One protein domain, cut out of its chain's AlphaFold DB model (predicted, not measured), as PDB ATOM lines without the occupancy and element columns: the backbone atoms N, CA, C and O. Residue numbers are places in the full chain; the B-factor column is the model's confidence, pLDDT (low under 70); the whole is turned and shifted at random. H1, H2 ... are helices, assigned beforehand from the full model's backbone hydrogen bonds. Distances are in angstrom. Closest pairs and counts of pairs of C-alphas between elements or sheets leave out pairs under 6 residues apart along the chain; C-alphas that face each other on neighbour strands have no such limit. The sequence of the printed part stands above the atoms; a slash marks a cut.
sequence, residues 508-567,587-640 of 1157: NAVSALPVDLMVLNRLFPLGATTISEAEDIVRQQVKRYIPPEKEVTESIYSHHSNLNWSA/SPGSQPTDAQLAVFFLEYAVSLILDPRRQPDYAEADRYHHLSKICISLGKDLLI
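What this domain is: This is residues 508 to 567 and 587 to 640 of the 1157 residues of the protein "Fungal_trans domain-containing protein" of Serendipita indica (strain DSM 11827) (UniProt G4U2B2). A helical hairpin of H4 and H5 makes the core; H3 crosses H4 near one end, while H1 and H2 pack on H5 at the other. Residues 587 to 592 stick out. The printed part has 114 residues with five named helices, H1 to H5 in chain order: all helix, compact, radius of gyration of the C-alphas 14.7 A, spans 43 by 37 by 28 A.

How they stand to each other: Find H4, residues 594 to 610; H5, residues 619 to 634, touches it opposite ways at a shallow tilt of 18 degrees, closest C-alphas Ala 598 and Ser 628, 4.1 A. H3, residues 549 to 563, touches residues 603 to 610 of H4 alone at a steep 61 degrees, closest C-alphas His 559 and Ser 607, 5.2 A. H1, residues 515 to 520, touches residues 626 to 633 of H5 alone, closest C-alphas Leu 520 and Ile 630, 5.9 A; H2, residues 532 to 545, touches 627 to 634 alone, closest Glu 535 and Leu 634, 6.6 A. O i to N i+4 pairs are within hydrogen-bond range throughout H1, H3 and H4, 6 of 10 in H2, 11 of 12 in H5.

Where its parts are: From C-alpha 594 at (23.132, 28.894, 35.156) H4 runs 24.4 A; H5 runs 23.3 A to C-alpha 634 at (23.255, 22.879, 32.543).

The domain as a whole: Residues 568 to 586 are cut out, a C-alpha gap of 28.2 A. H1 to H2 is a long link. Residues 527 to 534 are among those under pLDDT 70.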
ATOM      1  N   ASN A 508       6.279  26.110  13.069       43.19
ATOM      2  CA  ASN A 508       6.977  27.387  12.905       43.19
ATOM      3  C   ASN A 508       8.497  27.186  12.829       43.19
ATOM      4  O   ASN A 508       9.095  26.478  13.644       43.19
ATOM      5  N   ALA A 509       9.119  27.831  11.837       46.22
ATOM      6  CA  ALA A 509      10.528  27.649  11.514       46.22
ATOM      7  C   ALA A 509      11.419  27.988  12.720       46.22
ATOM      8  O   ALA A 509      11.569  29.152  13.093       46.22
ATOM      9  N   VAL A 510      12.020  26.957  13.325       53.00
ATOM     10  CA  VAL A 510      12.815  27.105  14.548       53.00
ATOM     11  C   VAL A 510      13.963  28.085  14.313       53.00
ATOM     12  O   VAL A 510      14.869  27.809  13.527       53.00
ATOM     13  N   SER A 511      13.938  29.206  15.038       54.28
ATOM     14  CA  SER A 511      15.009  30.207  15.061       54.28
ATOM     15  C   SER A 511      16.341  29.520  15.365       54.28
ATOM     16  O   SER A 511      16.551  29.014  16.471       54.28
ATOM     17  N   ALA A 512      17.192  29.416  14.342       65.25
ATOM     18  CA  ALA A 512      18.216  28.379  14.266       65.25
ATOM     19  C   ALA A 512      19.388  28.623  15.230       65.25
ATOM     20  O   ALA A 512      20.407  29.219  14.879       65.25
ATOM     21  N   LEU A 513      19.253  28.109  16.453       79.69
ATOM     22  CA  LEU A 513      20.404  27.792  17.288       79.69
ATOM     23  C   LEU A 513      21.227  26.665  16.627       79.69
ATOM     24  O   LEU A 513      20.656  25.804  15.954       79.69
ATOM     25  N   PRO A 514      22.552  26.631  16.844       83.06
ATOM     26  CA  PRO A 514      23.403  25.486  16.529       83.06
ATOM     27  C   PRO A 514      22.808  24.133  16.966       83.06
ATOM     28  O   PRO A 514      22.109  24.034  17.976       83.06
ATOM     29  N   VAL A 515      23.061  23.075  16.185       79.56
ATOM     30  CA  VAL A 515      22.392  21.764  16.334       79.56
ATOM     31  C   VAL A 515      22.702  21.101  17.683       79.56
ATOM     32  O   VAL A 515      21.828  20.475  18.278       79.56
ATOM     33  N   ASP A 516      23.916  21.281  18.190       78.06
ATOM     34  CA  ASP A 516      24.355  20.917  19.540       78.06
ATOM     35  C   ASP A 516      23.502  21.597  20.625       78.06
ATOM     36  O   ASP A 516      22.934  20.915  21.484       78.06
ATOM     37  N   LEU A 517      23.295  22.914  20.527       83.06
ATOM     38  CA  LEU A 517      22.384  23.646  21.417       83.06
ATOM     39  C   LEU A 517      20.926  23.173  21.269       83.06
ATOM     40  O   LEU A 517      20.219  23.023  22.268       83.06
ATOM     41  N   MET A 518      20.469  22.871  20.050       80.94
ATOM     42  CA  MET A 518      19.122  22.330  19.812       80.94
ATOM     43  C   MET A 518      18.909  20.929  20.403       80.94
ATOM     44  O   MET A 518      17.786  20.618  20.806       80.94
ATOM     45  N   VAL A 519      19.947  20.090  20.487       78.69
ATOM     46  CA  VAL A 519      19.874  18.787  21.172       78.69
ATOM     47  C   VAL A 519      19.714  18.988  22.678       78.69
ATOM     48  O   VAL A 519      18.799  18.412  23.263       78.69
ATOM     49  N   LEU A 520      20.509  19.863  23.302       78.44
ATOM     50  CA  LEU A 520      20.384  20.171  24.737       78.44
ATOM     51  C   LEU A 520      19.016  20.783  25.080       78.44
ATOM     52  O   LEU A 520      18.371  20.383  26.047       78.44
ATOM     53  N   ASN A 521      18.503  21.666  24.220       82.69
ATOM     54  CA  ASN A 521      17.160  22.250  24.312       82.69
ATOM     55  C   ASN A 521      16.012  21.208  24.283       82.69
ATOM     56  O   ASN A 521      14.896  21.518  24.719       82.69
ATOM     57  N   ARG A 522      16.274  19.989  23.781       81.50
ATOM     58  CA  ARG A 522      15.354  18.832  23.772       81.50
ATOM     59  C   ARG A 522      15.525  17.889  24.975       81.50
ATOM     60  O   ARG A 522      14.674  17.024  25.154       81.50
ATOM     61  N   LEU A 523      16.570  18.047  25.794       77.62
ATOM     62  CA  LEU A 523      16.772  17.261  27.024       77.62
ATOM     63  C   LEU A 523      16.027  17.838  28.239       77.62
ATOM     64  O   LEU A 523      15.815  17.131  29.222       77.62
ATOM     65  N   PHE A 524      15.592  19.099  28.183       82.19
ATOM     66  CA  PHE A 524      14.704  19.688  29.190       82.19
ATOM     67  C   PHE A 524      13.406  18.858  29.328       82.19
ATOM     68  O   PHE A 524      12.767  18.592  28.306       82.19
ATOM     69  N   PRO A 525      12.954  18.488  30.547       78.00
ATOM     70  CA  PRO A 525      13.418  18.953  31.861       78.00
ATOM     71  C   PRO A 525      14.454  18.045  32.559       78.00
ATOM     72  O   PRO A 525      14.744  18.274  33.726       78.00
ATOM     73  N   LEU A 526      14.974  17.004  31.899       75.81
ATOM     74  CA  LEU A 526      15.784  15.941  32.522       75.81
ATOM     75  C   LEU A 526      17.302  16.210  32.538       75.81
ATOM     76  O   LEU A 526      18.030  15.532  33.258       75.81
ATOM     77  N   GLY A 527      17.781  17.195  31.772       66.38
ATOM     78  CA  GLY A 527      19.189  17.612  31.765       66.38
ATOM     79  C   GLY A 527      20.145  16.659  31.031       66.38
ATOM     80  O   GLY A 527      19.730  15.712  30.361       66.38
ATOM     81  N   ALA A 528      21.449  16.937  31.132       59.84
ATOM     82  CA  ALA A 528      22.523  16.146  30.524       59.84
ATOM     83  C   ALA A 528      23.564  15.754  31.588       59.84
ATOM     84  O   ALA A 528      24.406  16.554  31.968       59.84
ATOM     85  N   THR A 529      23.509  14.520  32.089       55.91
ATOM     86  CA  THR A 529      24.167  14.137  33.356       55.91
ATOM     87  C   THR A 529      25.569  13.517  33.221       55.91
ATOM     88  O   THR A 529      25.992  12.806  34.133       55.91
ATOM     89  N   THR A 530      26.270  13.672  32.087       53.00
ATOM     90  CA  THR A 530      27.377  12.748  31.731       53.00
ATOM     91  C   THR A 530      28.691  13.325  31.180       53.00
ATOM     92  O   THR A 530      29.637  12.544  31.094       53.00
ATOM     93  N   ILE A 531      28.830  14.614  30.821       57.78
ATOM     94  CA  ILE A 531      30.109  15.146  30.279       57.78
ATOM     95  C   ILE A 531      30.401  16.590  30.738       57.78
ATOM     96  O   ILE A 531      30.084  17.549  30.038       57.78
ATOM     97  N   SER A 532      31.107  16.737  31.864       62.12
ATOM     98  CA  SER A 532      31.486  18.047  32.430       62.12
ATOM     99  C   SER A 532      32.309  18.929  31.472       62.12
ATOM    100  O   SER A 532      32.070  20.131  31.398       62.12
ATOM    101  N   GLU A 533      33.218  18.349  30.677       62.91
ATOM    102  CA  GLU A 533      34.034  19.104  29.705       62.91
ATOM    103  C   GLU A 533      33.202  19.718  28.563       62.91
ATOM    104  O   GLU A 533      33.588  20.735  27.985       62.91
ATOM    105  N   ALA A 534      32.049  19.122  28.234       69.38
ATOM    106  CA  ALA A 534      31.155  19.648  27.207       69.38
ATOM    107  C   ALA A 534      30.320  20.823  27.735       69.38
ATOM    108  O   ALA A 534      30.083  21.783  27.001       69.38
ATOM    109  N   GLU A 535      29.901  20.783  29.005       78.62
ATOM    110  CA  GLU A 535      29.078  21.835  29.607       78.62
ATOM    111  C   GLU A 535      29.757  23.209  29.558       78.62
ATOM    112  O   GLU A 535      29.111  24.194  29.213       78.62
ATOM    113  N   ASP A 536      31.057  23.299  29.846       82.44
ATOM    114  CA  ASP A 536      31.762  24.587  29.866       82.44
ATOM    115  C   ASP A 536      31.944  25.188  28.465       82.44
ATOM    116  O   ASP A 536      31.908  26.413  28.306       82.44
ATOM    117  N   ILE A 537      32.045  24.348  27.429       84.44
ATOM    118  CA  ILE A 537      31.991  24.790  26.028       84.44
ATOM    119  C   ILE A 537      30.604  25.376  25.729       84.44
ATOM    120  O   ILE A 537      30.507  26.454  25.139       84.44
ATOM    121  N   VAL A 538      29.532  24.728  26.195       85.88
ATOM    122  CA  VAL A 538      28.154  25.219  26.035       85.88
ATOM    123  C   VAL A 538      27.937  26.519  26.817       85.88
ATOM    124  O   VAL A 538      27.415  27.479  26.254       85.88
ATOM    125  N   ARG A 539      28.405  26.629  28.069       87.62
ATOM    126  CA  ARG A 539      28.364  27.880  28.855       87.62
ATOM    127  C   ARG A 539      29.097  29.016  28.125       87.62
ATOM    128  O   ARG A 539      28.617  30.150  28.119       87.62
ATOM    129  N   GLN A 540      30.216  28.729  27.454       88.06
ATOM    130  CA  GLN A 540      30.932  29.698  26.609       88.06
ATOM    131  C   GLN A 540      30.216  30.035  25.290       88.06
ATOM    132  O   GLN A 540      30.356  31.160  24.813       88.06
ATOM    133  N   GLN A 541      29.471  29.107  24.681       89.19
ATOM    134  CA  GLN A 541      28.613  29.391  23.522       89.19
ATOM    135  C   GLN A 541      27.434  30.284  23.931       89.19
ATOM    136  O   GLN A 541      27.230  31.340  23.339       89.19
ATOM    137  N   VAL A 542      26.700  29.896  24.978       90.31
ATOM    138  CA  VAL A 542      25.519  30.593  25.512       90.31
ATOM    139  C   VAL A 542      25.840  32.042  25.887       90.31
ATOM    140  O   VAL A 542      25.093  32.946  25.515       90.31
ATOM    141  N   LYS A 543      26.988  32.298  26.531       90.38
ATOM    142  CA  LYS A 543      27.432  33.662  26.885       90.38
ATOM    143  C   LYS A 543      27.613  34.599  25.677       90.38
ATOM    144  O   LYS A 543      27.556  35.809  25.857       90.38
ATOM    145  N   ARG A 544      27.766  34.083  24.447       91.06
ATOM    146  CA  ARG A 544      27.845  34.896  23.209       91.06
ATOM    147  C   ARG A 544      26.489  35.434  22.745       91.06
ATOM    148  O   ARG A 544      26.461  36.299  21.879       91.06
ATOM    149  N   TYR A 545      25.390  34.924  23.301       91.81
ATOM    150  CA  TYR A 545      24.028  35.370  23.007       91.81
ATOM    151  C   TYR A 545      23.474  36.349  24.058       91.81
ATOM    152  O   TYR A 545      22.301  36.699  23.989       91.81
ATOM    153  N   ILE A 546      24.280  36.795  25.031       93.56
ATOM    154  CA  ILE A 546      23.874  37.845  25.978       93.56
ATOM    155  C   ILE A 546      23.725  39.170  25.196       93.56
ATOM    156  O   ILE A 546      24.714  39.621  24.614       93.56
ATOM    157  N   PRO A 547      22.533  39.804  25.153       93.88
ATOM    158  CA  PRO A 547      22.330  41.041  24.395       93.88
ATOM    159  C   PRO A 547      22.920  42.266  25.124       93.88
ATOM    160  O   PRO A 547      23.327  42.156  26.285       93.88
ATOM    161  N   PRO A 548      22.965  43.457  24.498       94.50
ATOM    162  CA  PRO A 548      23.465  44.673  25.144       94.50
ATOM    163  C   PRO A 548      22.619  45.085  26.361       94.50
ATOM    164  O   PRO A 548      21.395  45.164  26.260       94.50
ATOM    165  N   GLU A 549      23.264  45.428  27.486       93.88
ATOM    166  CA  GLU A 549      22.587  45.763  28.758       93.88
ATOM    167  C   GLU A 549      21.478  46.809  28.587       93.88
ATOM    168  O   GLU A 549      20.402  46.667  29.166       93.88
ATOM    169  N   LYS A 550      21.713  47.835  27.755       91.56
ATOM    170  CA  LYS A 550      20.740  48.901  27.489       91.56
ATOM    171  C   LYS A 550      19.448  48.375  26.850       91.56
ATOM    172  O   LYS A 550      18.374  48.708  27.335       91.56
ATOM    173  N   GLU A 551      19.540  47.548  25.803       90.19
ATOM    174  CA  GLU A 551      18.354  47.018  25.106       90.19
ATOM    175  C   GLU A 551      17.527  46.127  26.041       90.19
ATOM    176  O   GLU A 551      16.305  46.268  26.132       90.19
ATOM    177  N   VAL A 552      18.205  45.257  26.794       91.00
ATOM    178  CA  VAL A 552      17.564  44.349  27.753       91.00
ATOM    179  C   VAL A 552      16.907  45.131  28.891       91.00
ATOM    180  O   VAL A 552      15.755  44.868  29.231       91.00
ATOM    181  N   THR A 553      17.599  46.136  29.432       90.31
ATOM    182  CA  THR A 553      17.081  47.020  30.487       90.31
ATOM    183  C   THR A 553      15.834  47.769  30.017       90.31
ATOM    184  O   THR A 553      14.822  47.751  30.711       90.31
ATOM    185  N   GLU A 554      15.862  48.380  28.828       88.75
ATOM    186  CA  GLU A 554      14.717  49.114  28.271       88.75
ATOM    187  C   GLU A 554      13.537  48.190  27.924       88.75
ATOM    188  O   GLU A 554      12.381  48.553  28.152       88.75
ATOM    189  N   SER A 555      13.795  46.980  27.414       88.06
ATOM    190  CA  SER A 555      12.745  46.007  27.081       88.06
ATOM    191  C   SER A 555      12.070  45.427  28.329       88.06
ATOM    192  O   SER A 555      10.841  45.459  28.423       88.06
ATOM    193  N   ILE A 556      12.841  44.960  29.316       87.50
ATOM    194  CA  ILE A 556      12.296  44.361  30.546       87.50
ATOM    195  C   ILE A 556      11.635  45.436  31.429       87.50
ATOM    196  O   ILE A 556      10.565  45.201  31.992       87.50
ATOM    197  N   TYR A 557      12.167  46.663  31.471       85.31
ATOM    198  CA  TYR A 557      11.475  47.786  32.116       85.31
ATOM    199  C   TYR A 557      10.153  48.146  31.413       85.31
ATOM    200  O   TYR A 557       9.152  48.428  32.076       85.31
ATOM    201  N   SER A 558      10.101  48.081  30.076       79.56
ATOM    202  CA  SER A 558       8.849  48.234  29.321       79.56
ATOM    203  C   SER A 558       7.842  47.122  29.658       79.56
ATOM    204  O   SER A 558       6.654  47.400  29.811       79.56
ATOM    205  N   HIS A 559       8.292  45.880  29.859       78.06
ATOM    206  CA  HIS A 559       7.424  44.791  30.317       78.06
ATOM    207  C   HIS A 559       6.834  45.071  31.712       78.06
ATOM    208  O   HIS A 559       5.607  45.135  31.852       78.06
ATOM    209  N   HIS A 560       7.677  45.325  32.720       74.44
ATOM    210  CA  HIS A 560       7.215  45.622  34.082       74.44
ATOM    211  C   HIS A 560       6.318  46.872  34.148       74.44
ATOM    212  O   HIS A 560       5.304  46.861  34.841       74.44
ATOM    213  N   SER A 561       6.629  47.947  33.418       69.25
ATOM    214  CA  SER A 561       5.805  49.169  33.459       69.25
ATOM    215  C   SER A 561       4.441  49.019  32.769       69.25
ATOM    216  O   SER A 561       3.492  49.693  33.167       69.25
ATOM    217  N   ASN A 562       4.298  48.123  31.784       65.00
ATOM    218  CA  ASN A 562       3.038  47.931  31.053       65.00
ATOM    219  C   ASN A 562       2.164  46.767  31.567       65.00
ATOM    220  O   ASN A 562       0.943  46.824  31.410       65.00
ATOM    221  N   LEU A 563       2.740  45.698  32.143       65.56
ATOM    222  CA  LEU A 563       2.023  44.422  32.362       65.56
ATOM    223  C   LEU A 563       2.104  43.819  33.780       65.56
ATOM    224  O   LEU A 563       1.454  42.800  34.046       65.56
ATOM    225  N   ASN A 564       2.769  44.490  34.729       63.47
ATOM    226  CA  ASN A 564       2.860  44.091  36.151       63.47
ATOM    227  C   ASN A 564       1.505  44.106  36.906       63.47
ATOM    228  O   ASN A 564       1.444  43.800  38.091       63.47
ATOM    229  N   TRP A 565       0.394  44.429  36.233       65.56
ATOM    230  CA  TRP A 565      -0.962  44.244  36.762       65.56
ATOM    231  C   TRP A 565      -1.354  42.761  36.903       65.56
ATOM    232  O   TRP A 565      -2.293  42.448  37.631       65.56
ATOM    233  N   SER A 566      -0.689  41.858  36.172       62.97
ATOM    234  CA  SER A 566      -1.104  40.453  36.017       62.97
ATOM    235  C   SER A 566      -0.461  39.481  37.014       62.97
ATOM    236  O   SER A 566      -1.115  38.527  37.438       62.97
ATOM    237  N   ALA A 567       0.788  39.746  37.401       58.91
ATOM    238  CA  ALA A 567       1.571  39.020  38.394       58.91
ATOM    239  C   ALA A 567       2.582  40.011  38.993       58.91
ATOM    240  O   ALA A 567       3.504  40.451  38.314       58.91
ATOM    241  N   SER A 587      28.287  42.836  35.362       91.38
ATOM    242  CA  SER A 587      29.377  43.290  36.241       91.38
ATOM    243  C   SER A 587      30.690  42.534  35.971       91.38
ATOM    244  O   SER A 587      30.710  41.302  36.063       91.38
ATOM    245  N   PRO A 588      31.817  43.223  35.703       85.44
ATOM    246  CA  PRO A 588      33.089  42.567  35.416       85.44
ATOM    247  C   PRO A 588      33.590  41.761  36.622       85.44
ATOM    248  O   PRO A 588      33.588  42.238  37.754       85.44
ATOM    249  N   GLY A 589      34.025  40.524  36.373       82.25
ATOM    250  CA  GLY A 589      34.479  39.587  37.411       82.25
ATOM    251  C   GLY A 589      33.361  38.813  38.124       82.25
ATOM    252  O   GLY A 589      33.660  37.855  38.835       82.25
ATOM    253  N   SER A 590      32.089  39.161  37.906       88.44
ATOM    254  CA  SER A 590      30.953  38.367  38.384       88.44
ATOM    255  C   SER A 590      30.828  37.046  37.612       88.44
ATOM    256  O   SER A 590      31.114  36.975  36.415       88.44
ATOM    257  N   GLN A 591      30.361  35.996  38.289       84.25
ATOM    258  CA  GLN A 591      29.979  34.725  37.672       84.25
ATOM    259  C   GLN A 591      28.494  34.454  37.962       84.25
ATOM    260  O   GLN A 591      28.173  33.951  39.040       84.25
ATOM    261  N   PRO A 592      27.571  34.803  37.043       87.56
ATOM    262  CA  PRO A 592      26.156  34.490  37.211       87.56
ATOM    263  C   PRO A 592      25.941  32.976  37.136       87.56
ATOM    264  O   PRO A 592      26.565  32.287  36.325       87.56
ATOM    265  N   THR A 593      25.042  32.457  37.970       88.94
ATOM    266  CA  THR A 593      24.673  31.036  37.947       88.94
ATOM    267  C   THR A 593      23.872  30.680  36.694       88.94
ATOM    268  O   THR A 593      23.142  31.513  36.152       88.94
ATOM    269  N   ASP A 594      23.926  29.411  36.281       89.31
ATOM    270  CA  ASP A 594      23.132  28.894  35.156       89.31
ATOM    271  C   ASP A 594      21.615  29.139  35.349       89.31
ATOM    272  O   ASP A 594      20.899  29.414  34.389       89.31
ATOM    273  N   ALA A 595      21.123  29.159  36.597       88.56
ATOM    274  CA  ALA A 595      19.739  29.521  36.915       88.56
ATOM    275  C   ALA A 595      19.443  31.027  36.741       88.56
ATOM    276  O   ALA A 595      18.386  31.379  36.220       88.56
ATOM    277  N   GLN A 596      20.364  31.926  37.116       89.44
ATOM    278  CA  GLN A 596      20.213  33.367  36.848       89.44
ATOM    279  C   GLN A 596      20.229  33.662  35.345       89.44
ATOM    280  O   GLN A 596      19.409  34.450  34.881       89.44
ATOM    281  N   LEU A 597      21.101  32.997  34.576       92.31
ATOM    282  CA  LEU A 597      21.114  33.089  33.111       92.31
ATOM    283  C   LEU A 597      19.811  32.551  32.498       92.31
ATOM    284  O   LEU A 597      19.269  33.166  31.582       92.31
ATOM    285  N   ALA A 598      19.263  31.453  33.031       93.06
ATOM    286  CA  ALA A 598      17.975  30.921  32.593       93.06
ATOM    287  C   ALA A 598      16.827  31.916  32.817       93.06
ATOM    288  O   ALA A 598      16.089  32.215  31.879       93.06
ATOM    289  N   VAL A 599      16.693  32.472  34.027       92.25
ATOM    290  CA  VAL A 599      15.660  33.482  34.318       92.25
ATOM    291  C   VAL A 599      15.871  34.733  33.461       92.25
ATOM    292  O   VAL A 599      14.911  35.225  32.886       92.25
ATOM    293  N   PHE A 600      17.109  35.206  33.295       93.44
ATOM    294  CA  PHE A 600      17.444  36.359  32.451       93.44
ATOM    295  C   PHE A 600      16.996  36.199  30.991       93.44
ATOM    296  O   PHE A 600      16.302  37.065  30.459       93.44
ATOM    297  N   PHE A 601      17.361  35.090  30.337       95.00
ATOM    298  CA  PHE A 601      16.985  34.865  28.939       95.00
ATOM    299  C   PHE A 601      15.479  34.651  28.771       95.00
ATOM    300  O   PHE A 601      14.908  35.091  27.775       95.00
ATOM    301  N   LEU A 602      14.825  34.003  29.737       93.38
ATOM    302  CA  LEU A 602      13.381  33.804  29.693       93.38
ATOM    303  C   LEU A 602      12.613  35.110  29.931       93.38
ATOM    304  O   LEU A 602      11.627  35.357  29.244       93.38
ATOM    305  N   GLU A 603      13.089  35.961  30.839       90.69
ATOM    306  CA  GLU A 603      12.525  37.291  31.079       90.69
ATOM    307  C   GLU A 603      12.618  38.159  29.824       90.69
ATOM    308  O   GLU A 603      11.631  38.760  29.404       90.69
ATOM    309  N   TYR A 604      13.774  38.148  29.155       92.00
ATOM    310  CA  TYR A 604      13.931  38.852  27.887       92.00
ATOM    311  C   TYR A 604      13.030  38.262  26.786       92.00
ATOM    312  O   TYR A 604      12.415  38.999  26.022       92.00
ATOM    313  N   ALA A 605      12.852  36.937  26.728       91.62
ATOM    314  CA  ALA A 605      11.892  36.318  25.810       91.62
ATOM    315  C   ALA A 605      10.439  36.766  26.088       91.62
ATOM    316  O   ALA A 605       9.688  37.036  25.148       91.62
ATOM    317  N   VAL A 606      10.050  36.884  27.363       88.31
ATOM    318  CA  VAL A 606       8.735  37.387  27.797       88.31
ATOM    319  C   VAL A 606       8.563  38.870  27.447       88.31
ATOM    320  O   VAL A 606       7.526  39.239  26.890       88.31
ATOM    321  N   SER A 607       9.572  39.716  27.673       87.81
ATOM    322  CA  SER A 607       9.501  41.135  27.302       87.81
ATOM    323  C   SER A 607       9.413  41.334  25.785       87.81
ATOM    324  O   SER A 607       8.678  42.209  25.327       87.81
ATOM    325  N   LEU A 608      10.079  40.487  24.992       87.94
ATOM    326  CA  LEU A 608      10.053  40.535  23.527       87.94
ATOM    327  C   LEU A 608       8.703  40.138  22.909       87.94
ATOM    328  O   LEU A 608       8.254  40.827  21.993       87.94
ATOM    329  N   ILE A 609       8.035  39.074  23.382       83.00
ATOM    330  CA  ILE A 609       6.702  38.708  22.851       83.00
ATOM    331  C   ILE A 609       5.623  39.720  23.262       83.00
ATOM    332  O   ILE A 609       4.659  39.930  22.519       83.00
ATOM    333  N   LEU A 610       5.796  40.383  24.412       81.56
ATOM    334  CA  LEU A 610       4.836  41.342  24.964       81.56
ATOM    335  C   LEU A 610       5.046  42.798  24.502       81.56
ATOM    336  O   LEU A 610       4.135  43.604  24.681       81.56
ATOM    337  N   ASP A 611       6.180  43.142  23.882       83.00
ATOM    338  CA  ASP A 611       6.465  44.497  23.387       83.00
ATOM    339  C   ASP A 611       5.531  44.888  22.217       83.00
ATOM    340  O   ASP A 611       5.687  44.354  21.112       83.00
ATOM    341  N   PRO A 612       4.596  45.850  22.390       78.62
ATOM    342  CA  PRO A 612       3.646  46.235  21.344       78.62
ATOM    343  C   PRO A 612       4.305  46.777  20.068       78.62
ATOM    344  O   PRO A 612       3.648  46.798  19.030       78.62
ATOM    345  N   ARG A 613       5.583  47.182  20.124       79.88
ATOM    346  CA  ARG A 613       6.344  47.764  19.004       79.88
ATOM    347  C   ARG A 613       6.953  46.720  18.059       79.88
ATOM    348  O   ARG A 613       7.317  47.069  16.940       79.88
ATOM    349  N   ARG A 614       7.104  45.461  18.495       81.38
ATOM    350  CA  ARG A 614       7.619  44.347  17.665       81.38
ATOM    351  C   ARG A 614       6.454  43.624  16.970       81.38
ATOM    352  O   ARG A 614       5.297  43.936  17.228       81.38
ATOM    353  N   GLN A 615       6.702  42.650  16.097       72.00
ATOM    354  CA  GLN A 615       5.612  41.803  15.574       72.00
ATOM    355  C   GLN A 615       5.116  40.807  16.656       72.00
ATOM    356  O   GLN A 615       5.836  40.566  17.631       72.00
ATOM    357  N   PRO A 616       3.887  40.263  16.558       66.12
ATOM    358  CA  PRO A 616       3.475  39.073  17.313       66.12
ATOM    359  C   PRO A 616       4.333  37.850  16.947       66.12
ATOM    360  O   PRO A 616       4.935  37.835  15.877       66.12
ATOM    361  N   ASP A 617       4.402  36.856  17.843       64.19
ATOM    362  CA  ASP A 617       5.162  35.600  17.668       64.19
ATOM    363  C   ASP A 617       6.595  35.814  17.111       64.19
ATOM    364  O   ASP A 617       7.080  35.138  16.205       64.19
ATOM    365  N   TYR A 618       7.285  36.817  17.669       73.50
ATOM    366  CA  TYR A 618       8.605  37.269  17.232       73.50
ATOM    367  C   TYR A 618       9.684  36.193  17.445       73.50
ATOM    368  O   TYR A 618      10.145  35.980  18.567       73.50
ATOM    369  N   ALA A 619      10.145  35.575  16.353       74.38
ATOM    370  CA  ALA A 619      11.055  34.419  16.337       74.38
ATOM    371  C   ALA A 619      12.427  34.611  17.026       74.38
ATOM    372  O   ALA A 619      13.204  33.662  17.147       74.38
ATOM    373  N   GLU A 620      12.777  35.812  17.489       83.19
ATOM    374  CA  GLU A 620      13.944  35.986  18.358       83.19
ATOM    375  C   GLU A 620      13.649  35.652  19.829       83.19
ATOM    376  O   GLU A 620      14.521  35.133  20.524       83.19
ATOM    377  N   ALA A 621      12.413  35.845  20.293       87.69
ATOM    378  CA  ALA A 621      12.006  35.441  21.634       87.69
ATOM    379  C   ALA A 621      12.124  33.920  21.825       87.69
ATOM    380  O   ALA A 621      12.642  33.478  22.848       87.69
ATOM    381  N   ASP A 622      11.755  33.124  20.814       86.19
ATOM    382  CA  ASP A 622      11.966  31.666  20.798       86.19
ATOM    383  C   ASP A 622      13.447  31.287  20.955       86.19
ATOM    384  O   ASP A 622      13.776  30.287  21.595       86.19
ATOM    385  N   ARG A 623      14.376  32.091  20.414       88.75
ATOM    386  CA  ARG A 623      15.821  31.863  20.588       88.75
ATOM    387  C   ARG A 623      16.217  32.018  22.055       88.75
ATOM    388  O   ARG A 623      16.919  31.158  22.583       88.75
ATOM    389  N   TYR A 624      15.753  33.075  22.719       92.62
ATOM    390  CA  TYR A 624      16.054  33.321  24.132       92.62
ATOM    391  C   TYR A 624      15.318  32.348  25.067       92.62
ATOM    392  O   TYR A 624      15.917  31.843  26.015       92.62
ATOM    393  N   HIS A 625      14.087  31.947  24.748       92.38
ATOM    394  CA  HIS A 625      13.387  30.846  25.421       92.38
ATOM    395  C   HIS A 625      14.146  29.516  25.304       92.38
ATOM    396  O   HIS A 625      14.324  28.814  26.304       92.38
ATOM    397  N   HIS A 626      14.679  29.185  24.129       91.00
ATOM    398  CA  HIS A 626      15.520  28.002  23.957       91.00
ATOM    399  C   HIS A 626      16.851  28.104  24.716       91.00
ATOM    400  O   HIS A 626      17.226  27.150  25.397       91.00
ATOM    401  N   LEU A 627      17.519  29.262  24.696       92.50
ATOM    402  CA  LEU A 627      18.706  29.520  25.522       92.50
ATOM    403  C   LEU A 627      18.401  29.377  27.019       92.50
ATOM    404  O   LEU A 627      19.197  28.779  27.739       92.50
ATOM    405  N   SER A 628      17.230  29.819  27.484       94.19
ATOM    406  CA  SER A 628      16.815  29.673  28.884       94.19
ATOM    407  C   SER A 628      16.653  28.206  29.307       94.19
ATOM    408  O   SER A 628      17.167  27.801  30.354       94.19
ATOM    409  N   LYS A 629      16.050  27.373  28.443       91.81
ATOM    410  CA  LYS A 629      15.924  25.922  28.661       91.81
ATOM    411  C   LYS A 629      17.264  25.193  28.587       91.81
ATOM    412  O   LYS A 629      17.423  24.189  29.276       91.81
ATOM    413  N   ILE A 630      18.223  25.683  27.802       90.12
ATOM    414  CA  ILE A 630      19.601  25.170  27.812       90.12
ATOM    415  C   ILE A 630      20.272  25.528  29.142       90.12
ATOM    416  O   ILE A 630      20.747  24.626  29.824       90.12
ATOM    417  N   CYS A 631      20.235  26.799  29.561       90.75
ATOM    418  CA  CYS A 631      20.832  27.263  30.820       90.75
ATOM    419  C   CYS A 631      20.341  26.452  32.025       90.75
ATOM    420  O   CYS A 631      21.146  25.875  32.748       90.75
ATOM    421  N   ILE A 632      19.023  26.315  32.208       90.12
ATOM    422  CA  ILE A 632      18.477  25.569  33.353       90.12
ATOM    423  C   ILE A 632      18.826  24.066  33.307       90.12
ATOM    424  O   ILE A 632      18.879  23.426  34.351       90.12
ATOM    425  N   SER A 633      19.112  23.517  32.118       86.75
ATOM    426  CA  SER A 633      19.508  22.111  31.912       86.75
ATOM    427  C   SER A 633      21.016  21.856  32.062       86.75
ATOM    428  O   SER A 633      21.419  20.695  32.099       86.75
ATOM    429  N   LEU A 634      21.836  22.915  32.143       84.44
ATOM    430  CA  LEU A 634      23.255  22.879  32.543       84.44
ATOM    431  C   LEU A 634      23.432  23.024  34.064       84.44
ATOM    432  O   LEU A 634      24.524  22.820  34.586       84.44
ATOM    433  N   GLY A 635      22.371  23.415  34.774       79.00
ATOM    434  CA  GLY A 635      22.361  23.483  36.228       79.00
ATOM    435  C   GLY A 635      22.265  22.105  36.892       79.00
ATOM    436  O   GLY A 635      22.366  21.052  36.267       79.00
ATOM    437  N   LYS A 636      22.015  22.113  38.207       78.31
ATOM    438  CA  LYS A 636      21.635  20.898  38.946       78.31
ATOM    439  C   LYS A 636      20.297  20.363  38.427       78.31
ATOM    440  O   LYS A 636      19.458  21.160  38.015       78.31
ATOM    441  N   ASP A 637      20.091  19.049  38.545       84.19
ATOM    442  CA  ASP A 637      18.844  18.360  38.177       84.19
ATOM    443  C   ASP A 637      17.598  19.151  38.618       84.19
ATOM    444  O   ASP A 637      17.329  19.367  39.806       84.19
ATOM    445  N   LEU A 638      16.852  19.596  37.608       87.38
ATOM    446  CA  LEU A 638      15.675  20.440  37.726       87.38
ATOM    447  C   LEU A 638      14.560  19.766  38.534       87.38
ATOM    448  O   LEU A 638      13.825  20.455  39.238       87.38
ATOM    449  N   LEU A 639      14.446  18.435  38.487       88.19
ATOM    450  CA  LEU A 639      13.384  17.699  39.177       88.19
ATOM    451  C   LEU A 639      13.593  17.595  40.695       88.19
ATOM    452  O   LEU A 639      12.652  17.233  41.401       88.19
ATOM    453  N   ILE A 640      14.778  17.949  41.204       87.12
ATOM    454  CA  ILE A 640      15.094  17.980  42.646       87.12
ATOM    455  C   ILE A 640      15.485  19.375  43.165       87.12
ATOM    456  O   ILE A 640      15.737  19.545  44.359       87.12
TER     457      ILE A 640